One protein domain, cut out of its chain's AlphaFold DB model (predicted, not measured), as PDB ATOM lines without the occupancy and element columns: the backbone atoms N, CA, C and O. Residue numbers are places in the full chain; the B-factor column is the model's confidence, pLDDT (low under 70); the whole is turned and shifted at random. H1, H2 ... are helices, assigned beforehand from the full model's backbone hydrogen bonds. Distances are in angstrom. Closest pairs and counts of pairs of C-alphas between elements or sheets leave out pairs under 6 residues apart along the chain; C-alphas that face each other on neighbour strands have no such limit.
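Overview. This is residues 306 to 419 of the 608 residues of an uncharacterized protein of Planctomycetes bacterium (UniProt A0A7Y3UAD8). Four helices, H5, H2, H3 and H6, stand round a nearly closed ring, with H2 and H5 running one way and H3 and H6 the other; the gap is between H5 and H6, which come close without clearly touching. Beyond one end of this ring lie the short helices H1 and H4 and the long loop of residues 361 to 382, while residues 398 to 404 stick out at the other end. The printed part has 114 residues, 62 of them in six named helices in the order H1 to H6, with no named strand: the class is all helix. It is compact, with a radius of gyration of the C-alphas of 14.0 A, and its outline is elongated, spanning 46 by 24 by 24 A.

Along the chain. Begin with the longest helix, H5, residues 383 to 400: find C-alpha 383 at (185.178, 206.765, 285.845), from which it runs 25.7 A to C-alpha 400 at (176.631, 228.165, 274.374). H2, residues 322 to 334, is 18.3 A long, and H3, residues 341 to 352, is 16.4 A long. H6, residues 407 to 415, covers 12.7 A and ends with C-alpha 415 at (188.615, 212.010, 271.624). H1, residues 310 to 314, and H4, residues 356 to 360, each measure 6.1 A.

Arrangement. Look first at H5, which touches H2 with residues 385 to 393 alone; the closest C-alphas, of Leu 330 and Leu 389, are 5.5 A apart, and the two run the same way at a steep tilt of 43 degrees. H2 and H3 form a helical hairpin at a steep tilt of 39 degrees, opposite ways, closest at the C-alphas of Thr 322 and Ala 350, 5.6 A. H3 touches H6 at a shallow tilt of 26 degrees, the same way, closest at the C-alphas of Arg 348 and Val 412, 5.0 A. With one of these three pairs at a shallow tilt, the helix packing is mostly crossed, but only just. H5 and H6 are close but not clearly touching, closest at the C-alphas of Leu 390 and Leu 413, 7.6 A. H1 and H2 touch only at the corner, where the C-alphas of Trp 313 and Thr 322 are 5.4 A apart. H1 and H3 only just touch, with 3 pairs of C-alphas within 8 A, the closest those of Cys 312 and Leu 351, 7.5 A. H4 touches no helix. In H1 to H6, every O i to N i+4 pair is within hydrogen-bond range.

Size, cuts and confidence. The C-alphas farthest apart, of Lys 362 and Ala 402, are 46.4 A apart. The printed part has no cut. The link H4 to H5, 22 residues, is long; within it residues 367 to 368 pair, parallel, with residues 307 to 308. The mean pLDDT of the printed part is 85.3; look for values under 70 at residues 316 to 320, 362 to 364 and 401 to 402.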
ATOM      1  N   ARG A 306     187.982 201.021 268.453       93.62
ATOM      2  CA  ARG A 306     189.016 201.643 269.271       93.62
ATOM      3  C   ARG A 306     188.867 201.122 270.693       93.62
ATOM      4  O   ARG A 306     187.791 201.263 271.257       93.62
ATOM      5  N   LEU A 307     189.927 200.582 271.280       94.38
ATOM      6  CA  LEU A 307     189.887 200.080 272.655       94.38
ATOM      7  C   LEU A 307     190.223 201.178 273.669       94.38
ATOM      8  O   LEU A 307     190.952 202.127 273.362       94.38
ATOM      9  N   ALA A 308     189.722 201.023 274.892       94.81
ATOM     10  CA  ALA A 308     190.119 201.853 276.018       94.81
ATOM     11  C   ALA A 308     191.409 201.302 276.645       94.81
ATOM     12  O   ALA A 308     191.483 200.129 277.009       94.81
ATOM     13  N   SER A 309     192.416 202.156 276.798       93.94
ATOM     14  CA  SER A 309     193.683 201.856 277.457       93.94
ATOM     15  C   SER A 309     193.722 202.495 278.840       93.94
ATOM     16  O   SER A 309     193.600 203.714 279.003       93.94
ATOM     17  N   ARG A 310     193.946 201.645 279.844       92.25
ATOM     18  CA  ARG A 310     194.206 202.059 281.225       92.25
ATOM     19  C   ARG A 310     195.447 202.942 281.321       92.25
ATOM     20  O   ARG A 310     195.406 203.950 282.023       92.25
ATOM     21  N   GLU A 311     196.508 202.591 280.602       90.56
ATOM     22  CA  GLU A 311     197.785 203.306 280.642       90.56
ATOM     23  C   GLU A 311     197.668 204.698 280.007       90.56
ATOM     24  O   GLU A 311     198.169 205.672 280.567       90.56
ATOM     25  N   CYS A 312     196.902 204.851 278.920       90.94
ATOM     26  CA  CYS A 312     196.604 206.175 278.356       90.94
ATOM     27  C   CYS A 312     195.798 207.073 279.317       90.94
ATOM     28  O   CYS A 312     195.963 208.294 279.322       90.94
ATOM     29  N   TRP A 313     194.904 206.500 280.132       91.88
ATOM     30  CA  TRP A 313     194.102 207.274 281.087       91.88
ATOM     31  C   TRP A 313     194.876 207.650 282.358       91.88
ATOM     32  O   TRP A 313     194.834 208.800 282.807       91.88
ATOM     33  N   LEU A 314     195.589 206.691 282.952       86.50
ATOM     34  CA  LEU A 314     196.376 206.929 284.164       86.50
ATOM     35  C   LEU A 314     197.678 207.686 283.869       86.50
ATOM     36  O   LEU A 314     198.207 208.334 284.770       86.50
ATOM     37  N   GLY A 315     198.127 207.664 282.612       74.56
ATOM     38  CA  GLY A 315     199.419 208.166 282.174       74.56
ATOM     39  C   GLY A 315     200.530 207.169 282.492       74.56
ATOM     40  O   GLY A 315     200.559 206.567 283.568       74.56
ATOM     41  N   SER A 316     201.498 207.042 281.582       58.53
ATOM     42  CA  SER A 316     202.796 206.464 281.942       58.53
ATOM     43  C   SER A 316     203.433 207.330 283.041       58.53
ATOM     44  O   SER A 316     203.207 208.540 283.086       58.53
ATOM     45  N   TYR A 317     204.235 206.740 283.933       45.81
ATOM     46  CA  TYR A 317     204.791 207.377 285.146       45.81
ATOM     47  C   TYR A 317     205.522 208.731 284.918       45.81
ATOM     48  O   TYR A 317     205.835 209.430 285.878       45.81
ATOM     49  N   GLN A 318     205.791 209.123 283.665       45.66
ATOM     50  CA  GLN A 318     206.513 210.340 283.271       45.66
ATOM     51  C   GLN A 318     205.657 211.445 282.608       45.66
ATOM     52  O   GLN A 318     206.165 212.545 282.392       45.66
ATOM     53  N   GLN A 319     204.375 211.217 282.301       54.47
ATOM     54  CA  GLN A 319     203.471 212.244 281.754       54.47
ATOM     55  C   GLN A 319     202.463 212.704 282.820       54.47
ATOM     56  O   GLN A 319     202.040 211.920 283.667       54.47
ATOM     57  N   LYS A 320     202.060 213.986 282.794       60.44
ATOM     58  CA  LYS A 320     200.935 214.469 283.620       60.44
ATOM     59  C   LYS A 320     199.727 213.571 283.363       60.44
ATOM     60  O   LYS A 320     199.341 213.412 282.207       60.44
ATOM     61  N   ARG A 321     199.135 213.007 284.420       75.06
ATOM     62  CA  ARG A 321     198.040 212.043 284.282       75.06
ATOM     63  C   ARG A 321     196.869 212.715 283.567       75.06
ATOM     64  O   ARG A 321     196.453 213.800 283.977       75.06
ATOM     65  N   THR A 322     196.310 212.076 282.538       77.88
ATOM     66  CA  THR A 322     195.089 212.548 281.851       77.88
ATOM     67  C   THR A 322     193.987 212.856 282.870       77.88
ATOM     68  O   THR A 322     193.325 213.889 282.782       77.88
ATOM     69  N   CYS A 323     193.883 212.017 283.907       79.25
ATOM     70  CA  CYS A 323     193.030 212.206 285.081       79.25
ATOM     71  C   CYS A 323     193.264 213.545 285.821       79.25
ATOM     72  O   CYS A 323     192.305 214.242 286.148       79.25
ATOM     73  N   ASP A 324     194.514 213.962 286.042       83.69
ATOM     74  CA  ASP A 324     194.822 215.207 286.764       83.69
ATOM     75  C   ASP A 324     194.410 216.439 285.946       83.69
ATOM     76  O   ASP A 324     193.853 217.400 286.481       83.69
ATOM     77  N   ILE A 325     194.643 216.397 284.629       84.12
ATOM     78  CA  ILE A 325     194.246 217.470 283.707       84.12
ATOM     79  C   ILE A 325     192.715 217.546 283.609       84.12
ATOM     80  O   ILE A 325     192.154 218.641 283.619       84.12
ATOM     81  N   ALA A 326     192.040 216.395 283.554       78.88
ATOM     82  CA  ALA A 326     190.582 216.304 283.566       78.88
ATOM     83  C   ALA A 326     189.979 216.884 284.858       78.88
ATOM     84  O   ALA A 326     189.006 217.630 284.795       78.88
ATOM     85  N   ASN A 327     190.584 216.603 286.016       80.81
ATOM     86  CA  ASN A 327     190.165 217.152 287.308       80.81
ATOM     87  C   ASN A 327     190.321 218.678 287.361       80.81
ATOM     88  O   ASN A 327     189.411 219.384 287.789       80.81
ATOM     89  N   GLU A 328     191.440 219.212 286.869       86.62
ATOM     90  CA  GLU A 328     191.622 220.662 286.774       86.62
ATOM     91  C   GLU A 328     190.604 221.310 285.822       86.62
ATOM     92  O   GLU A 328     190.022 222.342 286.152       86.62
ATOM     93  N   ALA A 329     190.335 220.690 284.669       80.88
ATOM     94  CA  ALA A 329     189.306 221.163 283.745       80.88
ATOM     95  C   ALA A 329     187.917 221.188 284.403       80.88
ATOM     96  O   ALA A 329     187.212 222.192 284.299       80.88
ATOM     97  N   LEU A 330     187.552 220.124 285.128       79.69
ATOM     98  CA  LEU A 330     186.283 220.035 285.848       79.69
ATOM     99  C   LEU A 330     186.164 221.125 286.922       79.69
ATOM    100  O   LEU A 330     185.173 221.850 286.940       79.69
ATOM    101  N   ARG A 331     187.196 221.327 287.750       81.88
ATOM    102  CA  ARG A 331     187.205 222.385 288.779       81.88
ATOM    103  C   ARG A 331     187.023 223.783 288.193       81.88
ATOM    104  O   ARG A 331     186.421 224.644 288.834       81.88
ATOM    105  N   GLN A 332     187.565 224.043 287.001       85.50
ATOM    106  CA  GLN A 332     187.348 225.319 286.316       85.50
ATOM    107  C   GLN A 332     185.877 225.480 285.909       85.50
ATOM    108  O   GLN A 332     185.298 226.525 286.206       85.50
ATOM    109  N   LEU A 333     185.263 224.443 285.327       75.81
ATOM    110  CA  LEU A 333     183.838 224.445 284.966       75.81
ATOM    111  C   LEU A 333     182.924 224.617 286.188       75.81
ATOM    112  O   LEU A 333     182.005 225.428 286.153       75.81
ATOM    113  N   GLU A 334     183.188 223.904 287.286       74.62
ATOM    114  CA  GLU A 334     182.385 223.965 288.520       74.62
ATOM    115  C   GLU A 334     182.400 225.350 289.178       74.62
ATOM    116  O   GLU A 334     181.422 225.762 289.796       74.62
ATOM    117  N   ARG A 335     183.486 226.110 289.003       83.56
ATOM    118  CA  ARG A 335     183.586 227.509 289.453       83.56
ATOM    119  C   ARG A 335     182.878 228.497 288.519       83.56
ATOM    120  O   ARG A 335     183.004 229.702 288.715       83.56
ATOM    121  N   GLY A 336     182.199 228.015 287.476       77.50
ATOM    122  CA  GLY A 336     181.599 228.839 286.427       77.50
ATOM    123  C   GLY A 336     182.623 229.488 285.490       77.50
ATOM    124  O   GLY A 336     182.265 230.348 284.683       77.50
ATOM    125  N   ASN A 337     183.900 229.099 285.575       79.25
ATOM    126  CA  ASN A 337     184.937 229.625 284.699       79.25
ATOM    127  C   ASN A 337     184.944 228.868 283.370       79.25
ATOM    128  O   ASN A 337     184.687 227.666 283.294       79.25
ATOM    129  N   ARG A 338     185.330 229.566 282.297       82.06
ATOM    130  CA  ARG A 338     185.711 228.890 281.053       82.06
ATOM    131  C   ARG A 338     186.986 228.093 281.300       82.06
ATOM    132  O   ARG A 338     187.913 228.612 281.922       82.06
ATOM    133  N   ILE A 339     187.061 226.882 280.750       83.81
ATOM    134  CA  ILE A 339     188.307 226.116 280.774       83.81
ATOM    135  C   ILE A 339     189.370 226.922 280.025       83.81
ATOM    136  O   ILE A 339     189.181 227.307 278.866       83.81
ATOM    137  N   GLY A 340     190.495 227.185 280.685       86.62
ATOM    138  CA  GLY A 340     191.620 227.872 280.070       86.62
ATOM    139  C   GLY A 340     192.112 227.118 278.833       86.62
ATOM    140  O   GLY A 340     192.233 225.892 278.848       86.62
ATOM    141  N   GLN A 341     192.452 227.847 277.764       87.44
ATOM    142  CA  GLN A 341     192.926 227.250 276.504       87.44
ATOM    143  C   GLN A 341     194.105 226.290 276.710       87.44
ATOM    144  O   GLN A 341     194.154 225.229 276.099       87.44
ATOM    145  N   LYS A 342     195.027 226.616 277.627       89.94
ATOM    146  CA  LYS A 342     196.162 225.747 277.973       89.94
ATOM    147  C   LYS A 342     195.717 224.410 278.580       89.94
ATOM    148  O   LYS A 342     196.294 223.375 278.248       89.94
ATOM    149  N   THR A 343     194.701 224.422 279.446       89.88
ATOM    150  CA  THR A 343     194.136 223.206 280.054       89.88
ATOM    151  C   THR A 343     193.418 222.366 279.000       89.88
ATOM    152  O   THR A 343     193.671 221.168 278.920       89.88
ATOM    153  N   LEU A 344     192.611 222.988 278.129       88.75
ATOM    154  CA  LEU A 344     191.952 222.300 277.010       88.75
ATOM    155  C   LEU A 344     192.950 221.653 276.046       88.75
ATOM    156  O   LEU A 344     192.797 220.481 275.712       88.75
ATOM    157  N   ALA A 345     193.984 222.385 275.630       90.81
ATOM    158  CA  ALA A 345     195.018 221.858 274.744       90.81
ATOM    159  C   ALA A 345     195.767 220.679 275.387       90.81
ATOM    160  O   ALA A 345     195.970 219.655 274.738       90.81
ATOM    161  N   SER A 346     196.101 220.785 276.681       91.69
ATOM    162  CA  SER A 346     196.759 219.699 277.425       91.69
ATOM    163  C   SER A 346     195.867 218.458 277.521       91.69
ATOM    164  O   SER A 346     196.341 217.344 277.323       91.69
ATOM    165  N   LEU A 347     194.570 218.647 277.785       91.56
ATOM    166  CA  LEU A 347     193.603 217.554 277.864       91.56
ATOM    167  C   LEU A 347     193.418 216.879 276.503       91.56
ATOM    168  O   LEU A 347     193.446 215.657 276.408       91.56
ATOM    169  N   ARG A 348     193.272 217.673 275.438       93.94
ATOM    170  CA  ARG A 348     193.187 217.189 274.055       93.94
ATOM    171  C   ARG A 348     194.379 216.306 273.700       93.94
ATOM    172  O   ARG A 348     194.187 215.239 273.125       93.94
ATOM    173  N   ASP A 349     195.591 216.771 273.990       92.25
ATOM    174  CA  ASP A 349     196.812 216.057 273.616       92.25
ATOM    175  C   ASP A 349     196.948 214.743 274.393       92.25
ATOM    176  O   ASP A 349     197.264 213.723 273.782       92.25
ATOM    177  N   ALA A 350     196.596 214.744 275.683       90.50
ATOM    178  CA  ALA A 350     196.565 213.543 276.517       90.50
ATOM    179  C   ALA A 350     195.517 212.516 276.040       90.50
ATOM    180  O   ALA A 350     195.809 211.333 275.914       90.50
ATOM    181  N   LEU A 351     194.305 212.961 275.687       92.56
ATOM    182  CA  LEU A 351     193.238 212.076 275.197       92.56
ATOM    183  C   LEU A 351     193.509 211.492 273.802       92.56
ATOM    184  O   LEU A 351     192.974 210.436 273.462       92.56
ATOM    185  N   ARG A 352     194.304 212.186 272.976       93.19
ATOM    186  CA  ARG A 352     194.690 211.726 271.633       93.19
ATOM    187  C   ARG A 352     195.760 210.637 271.677       93.19
ATOM    188  O   ARG A 352     195.916 209.923 270.687       93.19
ATOM    189  N   GLU A 353     196.539 210.561 272.752       91.88
ATOM    190  CA  GLU A 353     197.679 209.657 272.828       91.88
ATOM    191  C   GLU A 353     197.233 208.199 272.677       91.88
ATOM    192  O   GLU A 353     196.298 207.732 273.329       91.88
ATOM    193  N   SER A 354     197.890 207.502 271.751       90.56
ATOM    194  CA  SER A 354     197.660 206.089 271.493       90.56
ATOM    195  C   SER A 354     198.559 205.239 272.375       90.56
ATOM    196  O   SER A 354     199.733 205.571 272.560       90.56
ATOM    197  N   ASP A 355     198.045 204.103 272.818       91.00
ATOM    198  CA  ASP A 355     198.815 203.121 273.570       91.00
ATOM    199  C   ASP A 355     199.923 202.517 272.692       91.00
ATOM    200  O   ASP A 355     199.656 201.807 271.718       91.00
ATOM    201  N   LYS A 356     201.182 202.836 273.011       87.38
ATOM    202  CA  LYS A 356     202.341 202.383 272.232       87.38
ATOM    203  C   LYS A 356     202.601 200.892 272.418       87.38
ATOM    204  O   LYS A 356     203.024 200.243 271.468       87.38
ATOM    205  N   GLU A 357     202.345 200.345 273.605       85.25
ATOM    206  CA  GLU A 357     202.588 198.927 273.884       85.25
ATOM    207  C   GLU A 357     201.625 198.060 273.075       85.25
ATOM    208  O   GLU A 357     202.052 197.138 272.374       85.25
ATOM    209  N   LEU A 358     200.341 198.428 273.073       81.56
ATOM    210  CA  LEU A 358     199.340 197.752 272.248       81.56
ATOM    211  C   LEU A 358     199.603 197.943 270.750       81.56
ATOM    212  O   LEU A 358     199.460 196.985 269.991       81.56
ATOM    213  N   ALA A 359     200.064 199.125 270.329       77.94
ATOM    214  CA  ALA A 359     200.437 199.370 268.936       77.94
ATOM    215  C   ALA A 359     201.643 198.524 268.473       77.94
ATOM    216  O   ALA A 359     201.738 198.183 267.293       77.94
ATOM    217  N   HIS A 360     202.567 198.170 269.374       73.62
ATOM    218  CA  HIS A 360     203.753 197.367 269.051       73.62
ATOM    219  C   HIS A 360     203.505 195.855 269.038       73.62
ATOM    220  O   HIS A 360     204.271 195.128 268.402       73.62
ATOM    221  N   ALA A 361     202.434 195.365 269.667       72.62
ATOM    222  CA  ALA A 361     202.143 193.936 269.811       72.62
ATOM    223  C   ALA A 361     201.766 193.206 268.497       72.62
ATOM    224  O   ALA A 361     201.175 192.128 268.544       72.62
ATOM    225  N   LYS A 362     202.066 193.779 267.319       58.06
ATOM    226  CA  LYS A 362     201.673 193.331 265.961       58.06
ATOM    227  C   LYS A 362     200.169 193.136 265.744       58.06
ATOM    228  O   LYS A 362     199.750 192.790 264.646       58.06
ATOM    229  N   ARG A 363     199.355 193.374 266.766       61.09
ATOM    230  CA  ARG A 363     197.911 193.487 266.653       61.09
ATOM    231  C   ARG A 363     197.657 194.926 266.223       61.09
ATOM    232  O   ARG A 363     198.139 195.843 266.878       61.09
ATOM    233  N   THR A 364     196.958 195.132 265.114       65.75
ATOM    234  CA  THR A 364     196.545 196.441 264.571       65.75
ATOM    235  C   THR A 364     195.506 197.117 265.475       65.75
ATOM    236  O   THR A 364     194.458 197.573 265.038       65.75
ATOM    237  N   VAL A 365     195.758 197.141 266.782       80.94
ATOM    238  CA  VAL A 365     194.803 197.550 267.802       80.94
ATOM    239  C   VAL A 365     195.055 199.011 268.121       80.94
ATOM    240  O   VAL A 365     196.053 199.383 268.737       80.94
ATOM    241  N   HIS A 366     194.124 199.856 267.693       88.56
ATOM    242  CA  HIS A 366     194.116 201.263 268.055       88.56
ATOM    243  C   HIS A 366     193.472 201.427 269.437       88.56
ATOM    244  O   HIS A 366     192.261 201.258 269.586       88.56
ATOM    245  N   ALA A 367     194.265 201.780 270.447       92.50
ATOM    246  CA  ALA A 367     193.780 202.025 271.803       92.50
ATOM    247  C   ALA A 367     194.118 203.445 272.273       92.50
ATOM    248  O   ALA A 367     195.217 203.939 272.024       92.50
ATOM    249  N   THR A 368     193.167 204.104 272.938       94.56
ATOM    250  CA  THR A 368     193.321 205.445 273.545       94.56
ATOM    251  C   THR A 368     192.680 205.462 274.929       94.56
ATOM    252  O   THR A 368     192.126 204.455 275.343       94.56
ATOM    253  N   ALA A 369     192.688 206.585 275.651       94.94
ATOM    254  CA  ALA A 369     192.061 206.661 276.979       94.94
ATOM    255  C   ALA A 369     190.587 206.195 277.003       94.94
ATOM    256  O   ALA A 369     190.165 205.539 277.952       94.94
ATOM    257  N   PHE A 370     189.833 206.492 275.940       96.44
ATOM    258  CA  PHE A 370     188.452 206.053 275.745       96.44
ATOM    259  C   PHE A 370     188.357 205.083 274.568       96.44
ATOM    260  O   PHE A 370     189.087 205.227 273.580       96.44
ATOM    261  N   ASP A 371     187.431 204.134 274.644       96.75
ATOM    262  CA  ASP A 371     187.090 203.268 273.518       96.75
ATOM    263  C   ASP A 371     186.238 204.005 272.463       96.75
ATOM    264  O   ASP A 371     186.011 205.223 272.514       96.75
ATOM    265  N   SER A 372     185.811 203.296 271.421       96.25
ATOM    266  CA  SER A 372     184.894 203.833 270.415       96.25
ATOM    267  C   SER A 372     183.508 204.159 270.974       96.25
ATOM    268  O   SER A 372     182.792 204.933 270.335       96.25
ATOM    269  N   ASP A 373     183.143 203.618 272.133       96.06
ATOM    270  CA  ASP A 373     181.856 203.813 272.796       96.06
ATOM    271  C   ASP A 373     181.893 204.838 273.933       96.06
ATOM    272  O   ASP A 373     180.865 205.105 274.559       96.06
ATOM    273  N   GLY A 374     183.030 205.498 274.119       95.75
ATOM    274  CA  GLY A 374     183.212 206.539 275.118       95.75
ATOM    275  C   GLY A 374     183.282 206.006 276.545       95.75
ATOM    276  O   GLY A 374     183.032 206.755 277.488       95.75
ATOM    277  N   GLN A 375     183.642 204.734 276.716       96.06
ATOM    278  CA  GLN A 375     183.937 204.143 278.014       96.06
ATOM    279  C   GLN A 375     185.446 204.137 278.278       96.06
ATOM    280  O   GLN A 375     186.273 204.066 277.365       96.06
ATOM    281  N   LEU A 376     185.802 204.227 279.559       94.69
ATOM    282  CA  LEU A 376     187.150 203.923 280.035       94.69
ATOM    283  C   LEU A 376     187.318 202.407 280.179       94.69
ATOM    284  O   LEU A 376     186.337 201.669 280.278       94.69
ATOM    285  N   ALA A 377     188.566 201.947 280.283       93.06
ATOM    286  CA  ALA A 377     188.839 200.544 280.558       93.06
ATOM    287  C   ALA A 377     188.186 200.094 281.893       93.06
ATOM    288  O   ALA A 377     188.086 200.894 282.839       93.06
ATOM    289  N   PRO A 378     187.737 198.827 282.001       91.81
ATOM    290  CA  PRO A 378     187.120 198.309 283.220       91.81
ATOM    291  C   PRO A 378     188.022 198.462 284.452       91.81
ATOM    292  O   PRO A 378     189.241 198.331 284.361       91.81
ATOM    293  N   ALA A 379     187.415 198.728 285.613       88.81
ATOM    294  CA  ALA A 379     188.093 198.860 286.910       88.81
ATOM    295  C   ALA A 379     189.197 199.943 286.994       88.81
ATOM    296  O   ALA A 379     190.025 199.925 287.907       88.81
ATOM    297  N   VAL A 380     189.215 200.915 286.077       88.50
ATOM    298  CA  VAL A 380     190.146 202.050 286.142       88.50
ATOM    299  C   VAL A 380     189.601 203.163 287.053       88.50
ATOM    300  O   VAL A 380     188.444 203.563 286.900       88.50
ATOM    301  N   PRO A 381     190.405 203.714 287.989       87.75
ATOM    302  CA  PRO A 381     190.007 204.871 288.792       87.75
ATOM    303  C   PRO A 381     189.643 206.091 287.932       87.75
ATOM    304  O   PRO A 381     190.269 206.354 286.908       87.75
ATOM    305  N   GLY A 382     188.667 206.886 288.377       86.25
ATOM    306  CA  GLY A 382     188.285 208.129 287.692       86.25
ATOM    307  C   GLY A 382     187.141 208.001 286.681       86.25
ATOM    308  O   GLY A 382     186.868 208.967 285.977       86.25
ATOM    309  N   GLN A 383     186.414 206.877 286.641       90.06
ATOM    310  CA  GLN A 383     185.178 206.765 285.845       90.06
ATOM    311  C   GLN A 383     184.149 207.849 286.197       90.06
ATOM    312  O   GLN A 383     183.575 208.464 285.303       90.06
ATOM    313  N   GLN A 384     183.950 208.126 287.491       89.56
ATOM    314  CA  GLN A 384     183.057 209.199 287.934       89.56
ATOM    315  C   GLN A 384     183.562 210.575 287.486       89.56
ATOM    316  O   GLN A 384     182.776 211.364 286.980       89.56
ATOM    317  N   LEU A 385     184.872 210.831 287.590       89.12
ATOM    318  CA  LEU A 385     185.483 212.073 287.111       89.12
ATOM    319  C   LEU A 385     185.256 212.272 285.606       89.12
ATOM    320  O   LEU A 385     184.867 213.358 285.187       89.12
ATOM    321  N   ALA A 386     185.487 211.233 284.798       91.06
ATOM    322  CA  ALA A 386     185.267 211.285 283.358       91.06
ATOM    323  C   ALA A 386     183.803 211.594 283.022       91.06
ATOM    324  O   ALA A 386     183.550 212.476 282.207       91.06
ATOM    325  N   ARG A 387     182.848 210.931 283.690       92.50
ATOM    326  CA  ARG A 387     181.413 211.210 283.529       92.50
ATOM    327  C   ARG A 387     181.077 212.656 283.900       92.50
ATOM    328  O   ARG A 387     180.558 213.373 283.058       92.50
ATOM    329  N   SER A 388     181.488 213.122 285.081       89.44
ATOM    330  CA  SER A 388     181.234 214.500 285.526       89.44
ATOM    331  C   SER A 388     181.841 215.554 284.596       89.44
ATOM    332  O   SER A 388     181.222 216.586 284.348       89.44
ATOM    333  N   LEU A 389     183.034 215.301 284.046       88.56
ATOM    334  CA  LEU A 389     183.637 216.180 283.046       88.56
ATOM    335  C   LEU A 389     182.807 216.227 281.757       88.56
ATOM    336  O   LEU A 389     182.589 217.314 281.227       88.56
ATOM    337  N   LEU A 390     182.353 215.076 281.252       92.25
ATOM    338  CA  LEU A 390     181.519 215.012 280.049       92.25
ATOM    339  C   LEU A 390     180.171 215.705 280.259       92.25
ATOM    340  O   LEU A 390     179.784 216.502 279.408       92.25
ATOM    341  N   ASP A 391     179.524 215.486 281.402       90.50
ATOM    342  CA  ASP A 391     178.255 216.130 281.754       90.50
ATOM    343  C   ASP A 391     178.412 217.658 281.804       90.50
ATOM    344  O   ASP A 391     177.632 218.393 281.203       90.50
ATOM    345  N   LYS A 392     179.480 218.166 282.438       88.00
ATOM    346  CA  LYS A 392     179.738 219.615 282.514       88.00
ATOM    347  C   LYS A 392     180.124 220.241 281.179       88.00
ATOM    348  O   LYS A 392     179.764 221.393 280.911       88.00
ATOM    349  N   LEU A 393     180.859 219.515 280.337       87.94
ATOM    350  CA  LEU A 393     181.117 219.952 278.967       87.94
ATOM    351  C   LEU A 393     179.807 220.025 278.178       87.94
ATOM    352  O   LEU A 393     179.598 221.015 277.483       87.94
ATOM    353  N   ASP A 394     178.915 219.048 278.331       88.00
ATOM    354  CA  ASP A 394     177.616 219.021 277.654       88.00
ATOM    355  C   ASP A 394     176.665 220.133 278.124       88.00
ATOM    356  O   ASP A 394     176.085 220.840 277.300       88.00
ATOM    357  N   GLU A 395     176.580 220.387 279.433       87.00
ATOM    358  CA  GLU A 395     175.867 221.551 279.984       87.00
ATOM    359  C   GLU A 395     176.401 222.861 279.377       87.00
ATOM    360  O   GLU A 395     175.641 223.744 278.966       87.00
ATOM    361  N   SER A 396     177.728 222.978 279.263       84.00
ATOM    362  CA  SER A 396     178.372 224.148 278.662       84.00
ATOM    363  C   SER A 396     178.033 224.288 277.176       84.00
ATOM    364  O   SER A 396     177.863 225.413 276.697       84.00
ATOM    365  N   LEU A 397     177.910 223.178 276.440       86.00
ATOM    366  CA  LEU A 397     177.458 223.181 275.046       86.00
ATOM    367  C   LEU A 397     176.034 223.731 274.927       86.00
ATOM    368  O   LEU A 397     175.801 224.621 274.107       86.00
ATOM    369  N   ALA A 398     175.112 223.254 275.769       85.50
ATOM    370  CA  ALA A 398     173.709 223.664 275.754       85.50
ATOM    371  C   ALA A 398     173.550 225.178 275.978       85.50
ATOM    372  O   ALA A 398     172.843 225.858 275.234       85.50
ATOM    373  N   LEU A 399     174.285 225.736 276.946       82.06
ATOM    374  CA  LEU A 399     174.269 227.174 277.246       82.06
ATOM    375  C   LEU A 399     174.905 228.032 276.141       82.06
ATOM    376  O   LEU A 399     174.609 229.223 276.015       82.06
ATOM    377  N   THR A 400     175.797 227.443 275.344       75.62
ATOM    378  CA  THR A 400     176.631 228.165 274.374       75.62
ATOM    379  C   THR A 400     176.180 227.945 272.931       75.62
ATOM    380  O   THR A 400     176.844 228.431 272.022       75.62
ATOM    381  N   ALA A 401     175.034 227.301 272.683       64.12
ATOM    382  CA  ALA A 401     174.536 227.001 271.333       64.12
ATOM    383  C   ALA A 401     174.460 228.233 270.390       64.12
ATOM    384  O   ALA A 401     174.522 228.087 269.169       64.12
ATOM    385  N   ALA A 402     174.405 229.454 270.941       60.53
ATOM    386  CA  ALA A 402     174.435 230.714 270.194       60.53
ATOM    387  C   ALA A 402     175.842 231.292 269.899       60.53
ATOM    388  O   ALA A 402     175.959 232.211 269.089       60.53
ATOM    389  N   ARG A 403     176.920 230.814 270.539       73.81
ATOM    390  CA  ARG A 403     178.286 231.369 270.411       73.81
ATOM    391  C   ARG A 403     179.264 230.346 269.824       73.81
ATOM    392  O   ARG A 403     179.111 229.141 269.988       73.81
ATOM    393  N   ALA A 404     180.300 230.836 269.145       79.81
ATOM    394  CA  ALA A 404     181.381 229.990 268.646       79.81
ATOM    395  C   ALA A 404     182.189 229.413 269.821       79.81
ATOM    396  O   ALA A 404     182.739 230.158 270.635       79.81
ATOM    397  N   LEU A 405     182.247 228.084 269.909       84.25
ATOM    398  CA  LEU A 405     183.067 227.377 270.888       84.25
ATOM    399  C   LEU A 405     184.521 227.291 270.411       84.25
ATOM    400  O   LEU A 405     184.759 227.176 269.206       84.25
ATOM    401  N   PRO A 406     185.502 227.293 271.331       88.56
ATOM    402  CA  PRO A 406     186.889 227.024 270.974       88.56
ATOM    403  C   PRO A 406     187.022 225.655 270.281       88.56
ATOM    404  O   PRO A 406     186.477 224.675 270.799       88.56
ATOM    405  N   PRO A 407     187.785 225.538 269.175       91.12
ATOM    406  CA  PRO A 407     187.972 224.274 268.456       91.12
ATOM    407  C   PRO A 407     188.405 223.101 269.350       91.12
ATOM    408  O   PRO A 407     187.961 221.972 269.162       91.12
ATOM    409  N   ASP A 408     189.222 223.356 270.373       91.62
ATOM    410  CA  ASP A 408     189.695 222.305 271.278       91.62
ATOM    411  C   ASP A 408     188.589 221.648 272.113       91.62
ATOM    412  O   ASP A 408     188.746 220.485 272.478       91.62
ATOM    413  N   VAL A 409     187.450 222.314 272.341       91.38
ATOM    414  CA  VAL A 409     186.296 221.693 273.014       91.38
ATOM    415  C   VAL A 409     185.759 220.528 272.181       91.38
ATOM    416  O   VAL A 409     185.605 219.423 272.698       91.38
ATOM    417  N   TYR A 410     185.562 220.726 270.870       93.56
ATOM    418  CA  TYR A 410     185.121 219.645 269.981       93.56
ATOM    419  C   TYR A 410     186.164 218.536 269.868       93.56
ATOM    420  O   TYR A 410     185.802 217.368 269.776       93.56
ATOM    421  N   ARG A 411     187.461 218.871 269.895       95.00
ATOM    422  CA  ARG A 411     188.520 217.854 269.856       95.00
ATOM    423  C   ARG A 411     188.514 216.997 271.119       95.00
ATOM    424  O   ARG A 411     188.608 215.782 270.995       95.00
ATOM    425  N   VAL A 412     188.380 217.603 272.302       94.62
ATOM    426  CA  VAL A 412     188.264 216.876 273.579       94.62
ATOM    427  C   VAL A 412     187.065 215.931 273.539       94.62
ATOM    428  O   VAL A 412     187.251 214.730 273.707       94.62
ATOM    429  N   LEU A 413     185.874 216.441 273.213       94.81
ATOM    430  CA  LEU A 413     184.652 215.631 273.101       94.81
ATOM    431  C   LEU A 413     184.763 214.531 272.036       94.81
ATOM    432  O   LEU A 413     184.304 213.407 272.228       94.81
ATOM    433  N   GLY A 414     185.428 214.834 270.922       96.50
ATOM    434  CA  GLY A 414     185.736 213.866 269.883       96.50
ATOM    435  C   GLY A 414     186.647 212.750 270.382       96.50
ATOM    436  O   GLY A 414     186.392 211.584 270.104       96.50
ATOM    437  N   TYR A 415     187.713 213.051 271.125       96.38
ATOM    438  CA  TYR A 415     188.615 212.010 271.624       96.38
ATOM    439  C   TYR A 415     187.996 211.152 272.730       96.38
ATOM    440  O   TYR A 415     188.387 209.989 272.849       96.38
ATOM    441  N   THR A 416     186.993 211.653 273.451       96.12
ATOM    442  CA  THR A 416     186.215 210.856 274.409       96.12
ATOM    443  C   THR A 416     185.087 210.040 273.775       96.12
ATOM    444  O   THR A 416     184.425 209.308 274.497       96.12
ATOM    445  N   SER A 417     184.847 210.128 272.455       96.88
ATOM    446  CA  SER A 417     183.686 209.497 271.789       96.88
ATOM    447  C   SER A 417     182.343 209.818 272.465       96.88
ATOM    448  O   SER A 417     181.429 208.987 272.498       96.88
ATOM    449  N   ALA A 418     182.220 211.027 273.023       93.69
ATOM    450  CA  ALA A 418     180.993 211.468 273.676       93.69
ATOM    451  C   ALA A 418     179.815 211.435 272.691       93.69
ATOM    452  O   ALA A 418     179.971 211.780 271.524       93.69
ATOM    453  N   SER A 419     178.631 211.046 273.154       94.38
ATOM    454  CA  SER A 419     177.415 211.005 272.327       94.38
ATOM    455  C   SER A 419     176.207 211.528 273.091       94.38
ATOM    456  O   SER A 419     175.153 210.897 273.134       94.38
TER     457      SER A 419